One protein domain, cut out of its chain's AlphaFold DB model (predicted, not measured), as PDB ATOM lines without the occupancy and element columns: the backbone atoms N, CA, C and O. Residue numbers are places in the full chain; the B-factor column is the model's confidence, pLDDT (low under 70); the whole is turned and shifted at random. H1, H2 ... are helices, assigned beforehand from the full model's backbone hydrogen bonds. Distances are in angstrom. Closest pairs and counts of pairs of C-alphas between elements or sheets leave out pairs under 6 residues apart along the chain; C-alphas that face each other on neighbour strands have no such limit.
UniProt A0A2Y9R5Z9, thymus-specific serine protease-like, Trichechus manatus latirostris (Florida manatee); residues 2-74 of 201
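What this domain is: This is residues 2 to 74 of the 201 residues of the protein "thymus-specific serine protease-like" of Trichechus manatus latirostris (Florida manatee) (UniProt A0A2Y9R5Z9). One long helix, H1, crosses H4 of a helical hairpin, H3 and H4; short H2 sits beyond H1's end, and the tail after H4 folds back toward Asp 2. The 73 printed residues hold four named helices, H1 to H4 in order, and no named strand: all helix. The whole is compact, with a radius of gyration of the C-alphas of 12.4 A and spans of 35 by 28 by 21 A.

How they stand to each other: H1, residues 2 to 19, is close to but not clearly touching H4, residues 51 to 65; their closest C-alphas, Val 13 and Ile 59, are 7.6 A apart, at 72 degrees, only just about perpendicular. H3, residues 36 to 44, only just touches H1, only at their ends, through residues 17 to 18 of H1 alone, with 3 pairs of C-alphas within 8 A, the closest Thr 17 and Thr 36 at 6.0 A. The hairpin's H3 and H4 touch, opposite ways at 37 degrees, only just steep; their closest C-alphas, Met 43 and Arg 54, are 5.3 A apart. H2, residues 25 to 31, touches no helix. Every O i to N i+4 pair is within hydrogen-bond range in H2, H3 and H4, and 13 of 14 in H1.

Where its parts are: H1 runs 25.4 A from C-alpha 2 at (-71.479, -14.180, 38.419); H4 runs 21.3 A to C-alpha 65 at (-81.755, 0.728, 22.401). H3 measures 11.9 A and H2 10.0 A.

The domain as a whole: The C-alphas farthest apart, of Asp 2 and Ser 24, are 35.4 A apart. The printed part has no cut and no long link. Residues 21 to 32 have pLDDT under 70.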
ATOM      1  N   ASP A   2     -70.427 -15.065  38.956       93.44
ATOM      2  CA  ASP A   2     -71.479 -14.180  38.419       93.44
ATOM      3  C   ASP A   2     -71.379 -12.724  38.891       93.44
ATOM      4  O   ASP A   2     -71.497 -11.816  38.081       93.44
ATOM      5  N   GLN A   3     -71.058 -12.478  40.167       92.50
ATOM      6  CA  GLN A   3     -70.835 -11.111  40.665       92.50
ATOM      7  C   GLN A   3     -69.742 -10.368  39.875       92.50
ATOM      8  O   GLN A   3     -69.950  -9.238  39.448       92.50
ATOM      9  N   LEU A   4     -68.600 -11.019  39.630       94.00
ATOM     10  CA  LEU A   4     -67.491 -10.448  38.857       94.00
ATOM     11  C   LEU A   4     -67.860 -10.264  37.386       94.00
ATOM     12  O   LEU A   4     -67.516  -9.255  36.781       94.00
ATOM     13  N   PHE A   5     -68.610 -11.211  36.827       94.38
ATOM     14  CA  PHE A   5     -69.130 -11.119  35.471       94.38
ATOM     15  C   PHE A   5     -70.087  -9.936  35.297       94.38
ATOM     16  O   PHE A   5     -69.982  -9.206  34.314       94.38
ATOM     17  N   ILE A   6     -70.969  -9.690  36.268       92.06
ATOM     18  CA  ILE A   6     -71.832  -8.506  36.273       92.06
ATOM     19  C   ILE A   6     -70.972  -7.238  36.309       92.06
ATOM     20  O   ILE A   6     -71.233  -6.334  35.518       92.06
ATOM     21  N   VAL A   7     -69.929  -7.183  37.150       91.62
ATOM     22  CA  VAL A   7     -69.000  -6.037  37.219       91.62
ATOM     23  C   VAL A   7     -68.279  -5.805  35.879       91.62
ATOM     24  O   VAL A   7     -68.283  -4.684  35.374       91.62
ATOM     25  N   GLU A   8     -67.736  -6.852  35.249       92.81
ATOM     26  CA  GLU A   8     -67.128  -6.786  33.906       92.81
ATOM     27  C   GLU A   8     -68.104  -6.181  32.890       92.81
ATOM     28  O   GLU A   8     -67.769  -5.275  32.123       92.81
ATOM     29  N   LYS A   9     -69.342  -6.673  32.899       89.75
ATOM     30  CA  LYS A   9     -70.372  -6.272  31.949       89.75
ATOM     31  C   LYS A   9     -70.804  -4.820  32.157       89.75
ATOM     32  O   LYS A   9     -70.878  -4.071  31.178       89.75
ATOM     33  N   ILE A  10     -71.041  -4.385  33.399       89.12
ATOM     34  CA  ILE A  10     -71.402  -2.987  33.668       89.12
ATOM     35  C   ILE A  10     -70.261  -2.045  33.283       89.12
ATOM     36  O   ILE A  10     -70.539  -1.027  32.654       89.12
ATOM     37  N   MET A  11     -69.001  -2.396  33.565       89.50
ATOM     38  CA  MET A  11     -67.836  -1.597  33.172       89.50
ATOM     39  C   MET A  11     -67.751  -1.439  31.652       89.50
ATOM     40  O   MET A  11     -67.501  -0.339  31.157       89.50
ATOM     41  N   LEU A  12     -68.034  -2.512  30.905       86.69
ATOM     42  CA  LEU A  12     -67.999  -2.505  29.445       86.69
ATOM     43  C   LEU A  12     -68.970  -1.484  28.833       86.69
ATOM     44  O   LEU A  12     -68.651  -0.888  27.808       86.69
ATOM     45  N   VAL A  13     -70.128  -1.230  29.458       86.44
ATOM     46  CA  VAL A  13     -71.066  -0.197  28.977       86.44
ATOM     47  C   VAL A  13     -70.425   1.187  29.030       86.44
ATOM     48  O   VAL A  13     -70.473   1.910  28.040       86.44
ATOM     49  N   THR A  14     -69.768   1.525  30.143       85.94
ATOM     50  CA  THR A  14     -69.059   2.807  30.275       85.94
ATOM     51  C   THR A  14     -67.898   2.891  29.280       85.94
ATOM     52  O   THR A  14     -67.756   3.898  28.587       85.94
ATOM     53  N   ALA A  15     -67.104   1.822  29.148       84.12
ATOM     54  CA  ALA A  15     -65.971   1.780  28.225       84.12
ATOM     55  C   ALA A  15     -66.399   2.003  26.763       84.12
ATOM     56  O   ALA A  15     -65.778   2.800  26.060       84.12
ATOM     57  N   ILE A  16     -67.484   1.356  26.322       80.62
ATOM     58  CA  ILE A  16     -68.031   1.526  24.968       80.62
ATOM     59  C   ILE A  16     -68.570   2.946  24.774       80.62
ATOM     60  O   ILE A  16     -68.289   3.553  23.748       80.62
ATOM     61  N   THR A  17     -69.299   3.506  25.745       82.00
ATOM     62  CA  THR A  17     -69.829   4.878  25.646       82.00
ATOM     63  C   THR A  17     -68.723   5.917  25.449       82.00
ATOM     64  O   THR A  17     -68.901   6.853  24.670       82.00
ATOM     65  N   VAL A  18     -67.576   5.754  26.115       80.62
ATOM     66  CA  VAL A  18     -66.422   6.651  25.952       80.62
ATOM     67  C   VAL A  18     -65.739   6.436  24.598       80.62
ATOM     68  O   VAL A  18     -65.516   7.398  23.868       80.62
ATOM     69  N   GLN A  19     -65.457   5.185  24.220       75.00
ATOM     70  CA  GLN A  19     -64.763   4.865  22.962       75.00
ATOM     71  C   GLN A  19     -65.588   5.225  21.721       75.00
ATOM     72  O   GLN A  19     -65.057   5.681  20.711       75.00
ATOM     73  N   ALA A  20     -66.907   5.067  21.795       71.00
ATOM     74  CA  ALA A  20     -67.819   5.380  20.709       71.00
ATOM     75  C   ALA A  20     -68.201   6.866  20.657       71.00
ATOM     76  O   ALA A  20     -69.191   7.210  20.006       71.00
ATOM     77  N   ASN A  21     -67.460   7.772  21.313       68.19
ATOM     78  CA  ASN A  21     -67.796   9.192  21.387       68.19
ATOM     79  C   ASN A  21     -67.597   9.957  20.052       68.19
ATOM     80  O   ASN A  21     -66.808  10.891  19.942       68.19
ATOM     81  N   ARG A  22     -68.338   9.573  19.006       59.41
ATOM     82  CA  ARG A  22     -68.468  10.302  17.735       59.41
ATOM     83  C   ARG A  22     -69.534  11.397  17.846       59.41
ATOM     84  O   ARG A  22     -70.587  11.169  18.440       59.41
ATOM     85  N   LYS A  23     -69.312  12.550  17.202       52.47
ATOM     86  CA  LYS A  23     -70.302  13.646  17.105       52.47
ATOM     87  C   LYS A  23     -71.519  13.323  16.216       52.47
ATOM     88  O   LYS A  23     -72.539  13.992  16.320       52.47
ATOM     89  N   SER A  24     -71.451  12.305  15.349       55.50
ATOM     90  CA  SER A  24     -72.592  11.932  14.497       55.50
ATOM     91  C   SER A  24     -73.652  11.156  15.289       55.50
ATOM     92  O   SER A  24     -73.578   9.930  15.433       55.50
ATOM     93  N   ASN A  25     -74.678  11.872  15.758       56.72
ATOM     94  CA  ASN A  25     -75.893  11.293  16.347       56.72
ATOM     95  C   ASN A  25     -76.558  10.268  15.413       56.72
ATOM     96  O   ASN A  25     -77.141   9.286  15.870       56.72
ATOM     97  N   THR A  26     -76.417  10.438  14.098       51.28
ATOM     98  CA  THR A  26     -77.000   9.573  13.067       51.28
ATOM     99  C   THR A  26     -76.406   8.161  13.077       51.28
ATOM    100  O   THR A  26     -77.127   7.185  12.865       51.28
ATOM    101  N   THR A  27     -75.106   8.025  13.358       52.38
ATOM    102  CA  THR A  27     -74.416   6.725  13.406       52.38
ATOM    103  C   THR A  27     -74.638   6.020  14.746       52.38
ATOM    104  O   THR A  27     -74.966   4.837  14.756       52.38
ATOM    105  N   LYS A  28     -74.571   6.753  15.870       56.34
ATOM    106  CA  LYS A  28     -74.855   6.212  17.215       56.34
ATOM    107  C   LYS A  28     -76.284   5.682  17.331       56.34
ATOM    108  O   LYS A  28     -76.495   4.568  17.808       56.34
ATOM    109  N   ARG A  29     -77.263   6.425  16.798       56.03
ATOM    110  CA  ARG A  29     -78.678   6.020  16.803       56.03
ATOM    111  C   ARG A  29     -78.947   4.799  15.918       56.03
ATOM    112  O   ARG A  29     -79.810   3.999  16.258       56.03
ATOM    113  N   LYS A  30     -78.183   4.617  14.831       54.91
ATOM    114  CA  LYS A  30     -78.210   3.391  14.009       54.91
ATOM    115  C   LYS A  30     -77.609   2.171  14.725       54.91
ATOM    116  O   LYS A  30     -78.016   1.059  14.417       54.91
ATOM    117  N   MET A  31     -76.676   2.366  15.661       60.31
ATOM    118  CA  MET A  31     -76.018   1.288  16.424       60.31
ATOM    119  C   MET A  31     -76.616   1.052  17.826       60.31
ATOM    120  O   MET A  31     -76.210   0.120  18.522       60.31
ATOM    121  N   GLY A  32     -77.584   1.874  18.247       65.50
ATOM    122  CA  GLY A  32     -78.210   1.787  19.571       65.50
ATOM    123  C   GLY A  32     -77.289   2.206  20.724       65.50
ATOM    124  O   GLY A  32     -77.491   1.779  21.863       65.50
ATOM    125  N   GLU A  33     -76.266   3.016  20.452       75.81
ATOM    126  CA  GLU A  33     -75.269   3.444  21.441       75.81
ATOM    127  C   GLU A  33     -75.619   4.806  22.054       75.81
ATOM    128  O   GLU A  33     -76.117   5.698  21.371       75.81
ATOM    129  N   MET A  34     -75.357   4.950  23.358       82.44
ATOM    130  CA  MET A  34     -75.557   6.191  24.116       82.44
ATOM    131  C   MET A  34     -74.350   7.119  23.946       82.44
ATOM    132  O   MET A  34     -73.206   6.660  23.945       82.44
ATOM    133  N   THR A  35     -74.593   8.422  23.828       83.62
ATOM    134  CA  THR A  35     -73.547   9.455  23.828       83.62
ATOM    135  C   THR A  35     -72.951   9.663  25.226       83.62
ATOM    136  O   THR A  35     -73.573   9.347  26.239       83.62
ATOM    137  N   THR A  36     -71.747  10.236  25.299       84.75
ATOM    138  CA  THR A  36     -71.161  10.644  26.585       84.75
ATOM    139  C   THR A  36     -72.035  11.682  27.293       84.75
ATOM    140  O   THR A  36     -72.223  11.578  28.500       84.75
ATOM    141  N   ASP A  37     -72.643  12.610  26.550       85.69
ATOM    142  CA  ASP A  37     -73.524  13.636  27.114       85.69
ATOM    143  C   ASP A  37     -74.786  13.025  27.741       85.69
ATOM    144  O   ASP A  37     -75.080  13.298  28.900       85.69
ATOM    145  N   GLU A  38     -75.478  12.117  27.043       87.88
ATOM    146  CA  GLU A  38     -76.646  11.401  27.589       87.88
ATOM    147  C   GLU A  38     -76.283  10.551  28.817       87.88
ATOM    148  O   GLU A  38     -77.072  10.429  29.762       87.88
ATOM    149  N   PHE A  39     -75.096   9.938  28.811       90.62
ATOM    150  CA  PHE A  39     -74.590   9.193  29.960       90.62
ATOM    151  C   PHE A  39     -74.383  10.125  31.156       90.62
ATOM    152  O   PHE A  39     -74.877   9.841  32.251       90.62
ATOM    153  N   CYS A  40     -73.699  11.251  30.947       91.00
ATOM    154  CA  CYS A  40     -73.450  12.255  31.973       91.00
ATOM    155  C   CYS A  40     -74.752  12.869  32.492       91.00
ATOM    156  O   CYS A  40     -74.916  12.977  33.705       91.00
ATOM    157  N   GLU A  41     -75.708  13.191  31.622       93.56
ATOM    158  CA  GLU A  41     -77.028  13.703  31.999       93.56
ATOM    159  C   GLU A  41     -77.742  12.731  32.949       93.56
ATOM    160  O   GLU A  41     -78.192  13.117  34.026       93.56
ATOM    161  N   LYS A  42     -77.763  11.430  32.627       94.19
ATOM    162  CA  LYS A  42     -78.367  10.410  33.502       94.19
ATOM    163  C   LYS A  42     -77.620  10.242  34.821       94.19
ATOM    164  O   LYS A  42     -78.256  10.123  35.868       94.19
ATOM    165  N   MET A  43     -76.290  10.212  34.782       94.31
ATOM    166  CA  MET A  43     -75.462  10.002  35.972       94.31
ATOM    167  C   MET A  43     -75.421  11.218  36.900       94.31
ATOM    168  O   MET A  43     -75.210  11.056  38.101       94.31
ATOM    169  N   THR A  44     -75.679  12.422  36.394       96.19
ATOM    170  CA  THR A  44     -75.718  13.660  37.191       96.19
ATOM    171  C   THR A  44     -77.127  14.043  37.638       96.19
ATOM    172  O   THR A  44     -77.263  14.731  38.646       96.19
ATOM    173  N   ASN A  45     -78.173  13.527  36.990       96.38
ATOM    174  CA  ASN A  45     -79.559  13.795  37.359       96.38
ATOM    175  C   ASN A  45     -79.951  13.145  38.703       96.38
ATOM    176  O   ASN A  45     -80.370  11.988  38.764       96.38
ATOM    177  N   THR A  46     -79.862  13.916  39.787       96.44
ATOM    178  CA  THR A  46     -80.162  13.486  41.163       96.44
ATOM    179  C   THR A  46     -81.626  13.102  41.395       96.44
ATOM    180  O   THR A  46     -81.900  12.332  42.314       96.44
ATOM    181  N   SER A  47     -82.560  13.540  40.544       97.00
ATOM    182  CA  SER A  47     -83.972  13.125  40.628       97.00
ATOM    183  C   SER A  47     -84.188  11.643  40.294       97.00
ATOM    184  O   SER A  47     -85.186  11.059  40.707       97.00
ATOM    185  N   LEU A  48     -83.235  11.002  39.604       95.50
ATOM    186  CA  LEU A  48     -83.253   9.561  39.326       95.50
ATOM    187  C   LEU A  48     -82.791   8.711  40.526       95.50
ATOM    188  O   LEU A  48     -82.707   7.487  40.410       95.50
ATOM    189  N   GLY A  49     -82.484   9.332  41.669       96.31
ATOM    190  CA  GLY A  49     -82.131   8.657  42.916       96.31
ATOM    191  C   GLY A  49     -80.626   8.454  43.119       96.31
ATOM    192  O   GLY A  49     -79.788   9.237  42.665       96.31
ATOM    193  N   SER A  50     -80.266   7.400  43.859       96.19
ATOM    194  CA  SER A  50     -78.870   7.122  44.229       96.19
ATOM    195  C   SER A  50     -77.973   6.871  42.998       96.19
ATOM    196  O   SER A  50     -78.482   6.584  41.912       96.19
ATOM    197  N   PRO A  51     -76.627   6.942  43.118       93.19
ATOM    198  CA  PRO A  51     -75.716   6.603  42.014       93.19
ATOM    199  C   PRO A  51     -76.031   5.257  41.342       93.19
ATOM    200  O   PRO A  51     -75.972   5.148  40.121       93.19
ATOM    201  N   TYR A  52     -76.453   4.263  42.129       91.31
ATOM    202  CA  TYR A  52     -76.894   2.965  41.624       91.31
ATOM    203  C   TYR A  52     -78.136   3.068  40.725       91.31
ATOM    204  O   TYR A  52     -78.136   2.533  39.619       91.31
ATOM    205  N   HIS A  53     -79.179   3.788  41.153       95.31
ATOM    206  CA  HIS A  53     -80.411   3.951  40.369       95.31
ATOM    207  C   HIS A  53     -80.162   4.715  39.061       95.31
ATOM    208  O   HIS A  53     -80.692   4.352  38.007       95.31
ATOM    209  N   ARG A  54     -79.285   5.722  39.105       95.50
ATOM    210  CA  ARG A  54     -78.820   6.453  37.919       95.50
ATOM    211  C   ARG A  54     -78.119   5.531  36.926       95.50
ATOM    212  O   ARG A  54     -78.477   5.513  35.748       95.50
ATOM    213  N   TYR A  55     -77.217   4.680  37.408       93.00
ATOM    214  CA  TYR A  55     -76.532   3.707  36.560       93.00
ATOM    215  C   TYR A  55     -77.480   2.625  36.018       93.00
ATOM    216  O   TYR A  55     -77.422   2.270  34.843       93.00
ATOM    217  N   ALA A  56     -78.434   2.151  36.822       92.69
ATOM    218  CA  ALA A  56     -79.480   1.241  36.359       92.69
ATOM    219  C   ALA A  56     -80.327   1.868  35.234       92.69
ATOM    220  O   ALA A  56     -80.689   1.189  34.271       92.69
ATOM    221  N   SER A  57     -80.588   3.180  35.298       93.69
ATOM    222  CA  SER A  57     -81.251   3.929  34.224       93.69
ATOM    223  C   SER A  57     -80.423   3.958  32.931       93.69
ATOM    224  O   SER A  57     -80.992   3.803  31.842       93.69
ATOM    225  N   VAL A  58     -79.094   4.091  33.032       92.19
ATOM    226  CA  VAL A  58     -78.168   3.963  31.889       92.19
ATOM    227  C   VAL A  58     -78.288   2.574  31.266       92.19
ATOM    228  O   VAL A  58     -78.628   2.470  30.089       92.19
ATOM    229  N   ILE A  59     -78.122   1.512  32.063       90.94
ATOM    230  CA  ILE A  59     -78.194   0.120  31.590       90.94
ATOM    231  C   ILE A  59     -79.535  -0.177  30.917       90.94
ATOM    232  O   ILE A  59     -79.564  -0.714  29.810       90.94
ATOM    233  N   ARG A  60     -80.651   0.223  31.533       91.06
ATOM    234  CA  ARG A  60     -81.993   0.049  30.963       91.06
ATOM    235  C   ARG A  60     -82.140   0.756  29.615       91.06
ATOM    236  O   ARG A  60     -82.763   0.217  28.705       91.06
ATOM    237  N   THR A  61     -81.564   1.950  29.480       89.69
ATOM    238  CA  THR A  61     -81.577   2.691  28.212       89.69
ATOM    239  C   THR A  61     -80.770   1.949  27.145       89.69
ATOM    240  O   THR A  61     -81.272   1.749  26.042       89.69
ATOM    241  N   THR A  62     -79.568   1.471  27.478       87.12
ATOM    242  CA  THR A  62     -78.719   0.690  26.565       87.12
ATOM    243  C   THR A  62     -79.393  -0.606  26.116       87.12
ATOM    244  O   THR A  62     -79.369  -0.927  24.930       87.12
ATOM    245  N   LEU A  63     -80.023  -1.340  27.038       88.38
ATOM    246  CA  LEU A  63     -80.758  -2.567  26.724       88.38
ATOM    247  C   LEU A  63     -81.911  -2.293  25.757       88.38
ATOM    248  O   LEU A  63     -81.995  -2.942  24.716       88.38
ATOM    249  N   ARG A  64     -82.735  -1.277  26.048       88.38
ATOM    250  CA  ARG A  64     -83.853  -0.874  25.186       88.38
ATOM    251  C   ARG A  64     -83.380  -0.485  23.788       88.38
ATOM    252  O   ARG A  64     -83.968  -0.928  22.810       88.38
ATOM    253  N   ASN A  65     -82.308   0.302  23.688       85.19
ATOM    254  CA  ASN A  65     -81.755   0.728  22.401       85.19
ATOM    255  C   ASN A  65     -81.245  -0.452  21.559       85.19
ATOM    256  O   ASN A  65     -81.280  -0.385  20.333       85.19
ATOM    257  N   LYS A  66     -80.787  -1.528  22.208       82.94
ATOM    258  CA  LYS A  66     -80.319  -2.759  21.557       82.94
ATOM    259  C   LYS A  66     -81.398  -3.846  21.427       82.94
ATOM    260  O   LYS A  66     -81.093  -4.929  20.944       82.94
ATOM    261  N   GLY A  67     -82.637  -3.573  21.846       86.38
ATOM    262  CA  GLY A  67     -83.754  -4.522  21.762       86.38
ATOM    263  C   GLY A  67     -83.696  -5.683  22.763       86.38
ATOM    264  O   GLY A  67     -84.351  -6.698  22.549       86.38
ATOM    265  N   PHE A  68     -82.930  -5.558  23.849       86.25
ATOM    266  CA  PHE A  68     -82.859  -6.570  24.906       86.25
ATOM    267  C   PHE A  68     -83.818  -6.240  26.057       86.25
ATOM    268  O   PHE A  68     -83.900  -5.095  26.498       86.25
ATOM    269  N   SER A  69     -84.511  -7.256  26.580       85.62
ATOM    270  CA  SER A  69     -85.412  -7.126  27.736       85.62
ATOM    271  C   SER A  69     -84.683  -7.214  29.080       85.62
ATOM    272  O   SER A  69     -85.076  -6.550  30.037       85.62
ATOM    273  N   CYS A  70     -83.605  -7.998  29.145       86.44
ATOM    274  CA  CYS A  70     -82.874  -8.298  30.373       86.44
ATOM    275  C   CYS A  70     -81.362  -8.189  30.172       86.44
ATOM    276  O   CYS A  70     -80.842  -8.343  29.065       86.44
ATOM    277  N   TYR A  71     -80.650  -7.958  31.275       85.94
ATOM    278  CA  TYR A  71     -79.193  -7.967  31.288       85.94
ATOM    279  C   TYR A  71     -78.670  -9.394  31.527       85.94
ATOM    280  O   TYR A  71     -79.068 -10.007  32.519       85.94
ATOM    281  N   PRO A  72     -77.784  -9.942  30.675       85.06
ATOM    282  CA  PRO A  72     -77.223 -11.270  30.898       85.06
ATOM    283  C   PRO A  72     -76.295 -11.248  32.117       85.06
ATOM    284  O   PRO A  72     -75.307 -10.514  32.137       85.06
ATOM    285  N   ALA A  73     -76.611 -12.062  33.125       90.62
ATOM    286  CA  ALA A  73     -75.913 -12.079  34.414       90.62
ATOM    287  C   ALA A  73     -75.232 -13.421  34.742       90.62
ATOM    288  O   ALA A  73     -74.516 -13.510  35.736       90.62
ATOM    289  N   SER A  74     -75.429 -14.451  33.912       94.44
ATOM    290  CA  SER A  74     -74.870 -15.787  34.126       94.44
ATOM    291  C   SER A  74     -73.488 -15.921  33.489       94.44
ATOM    292  O   SER A  74     -73.332 -15.935  32.263       94.44
TER     293      SER A  74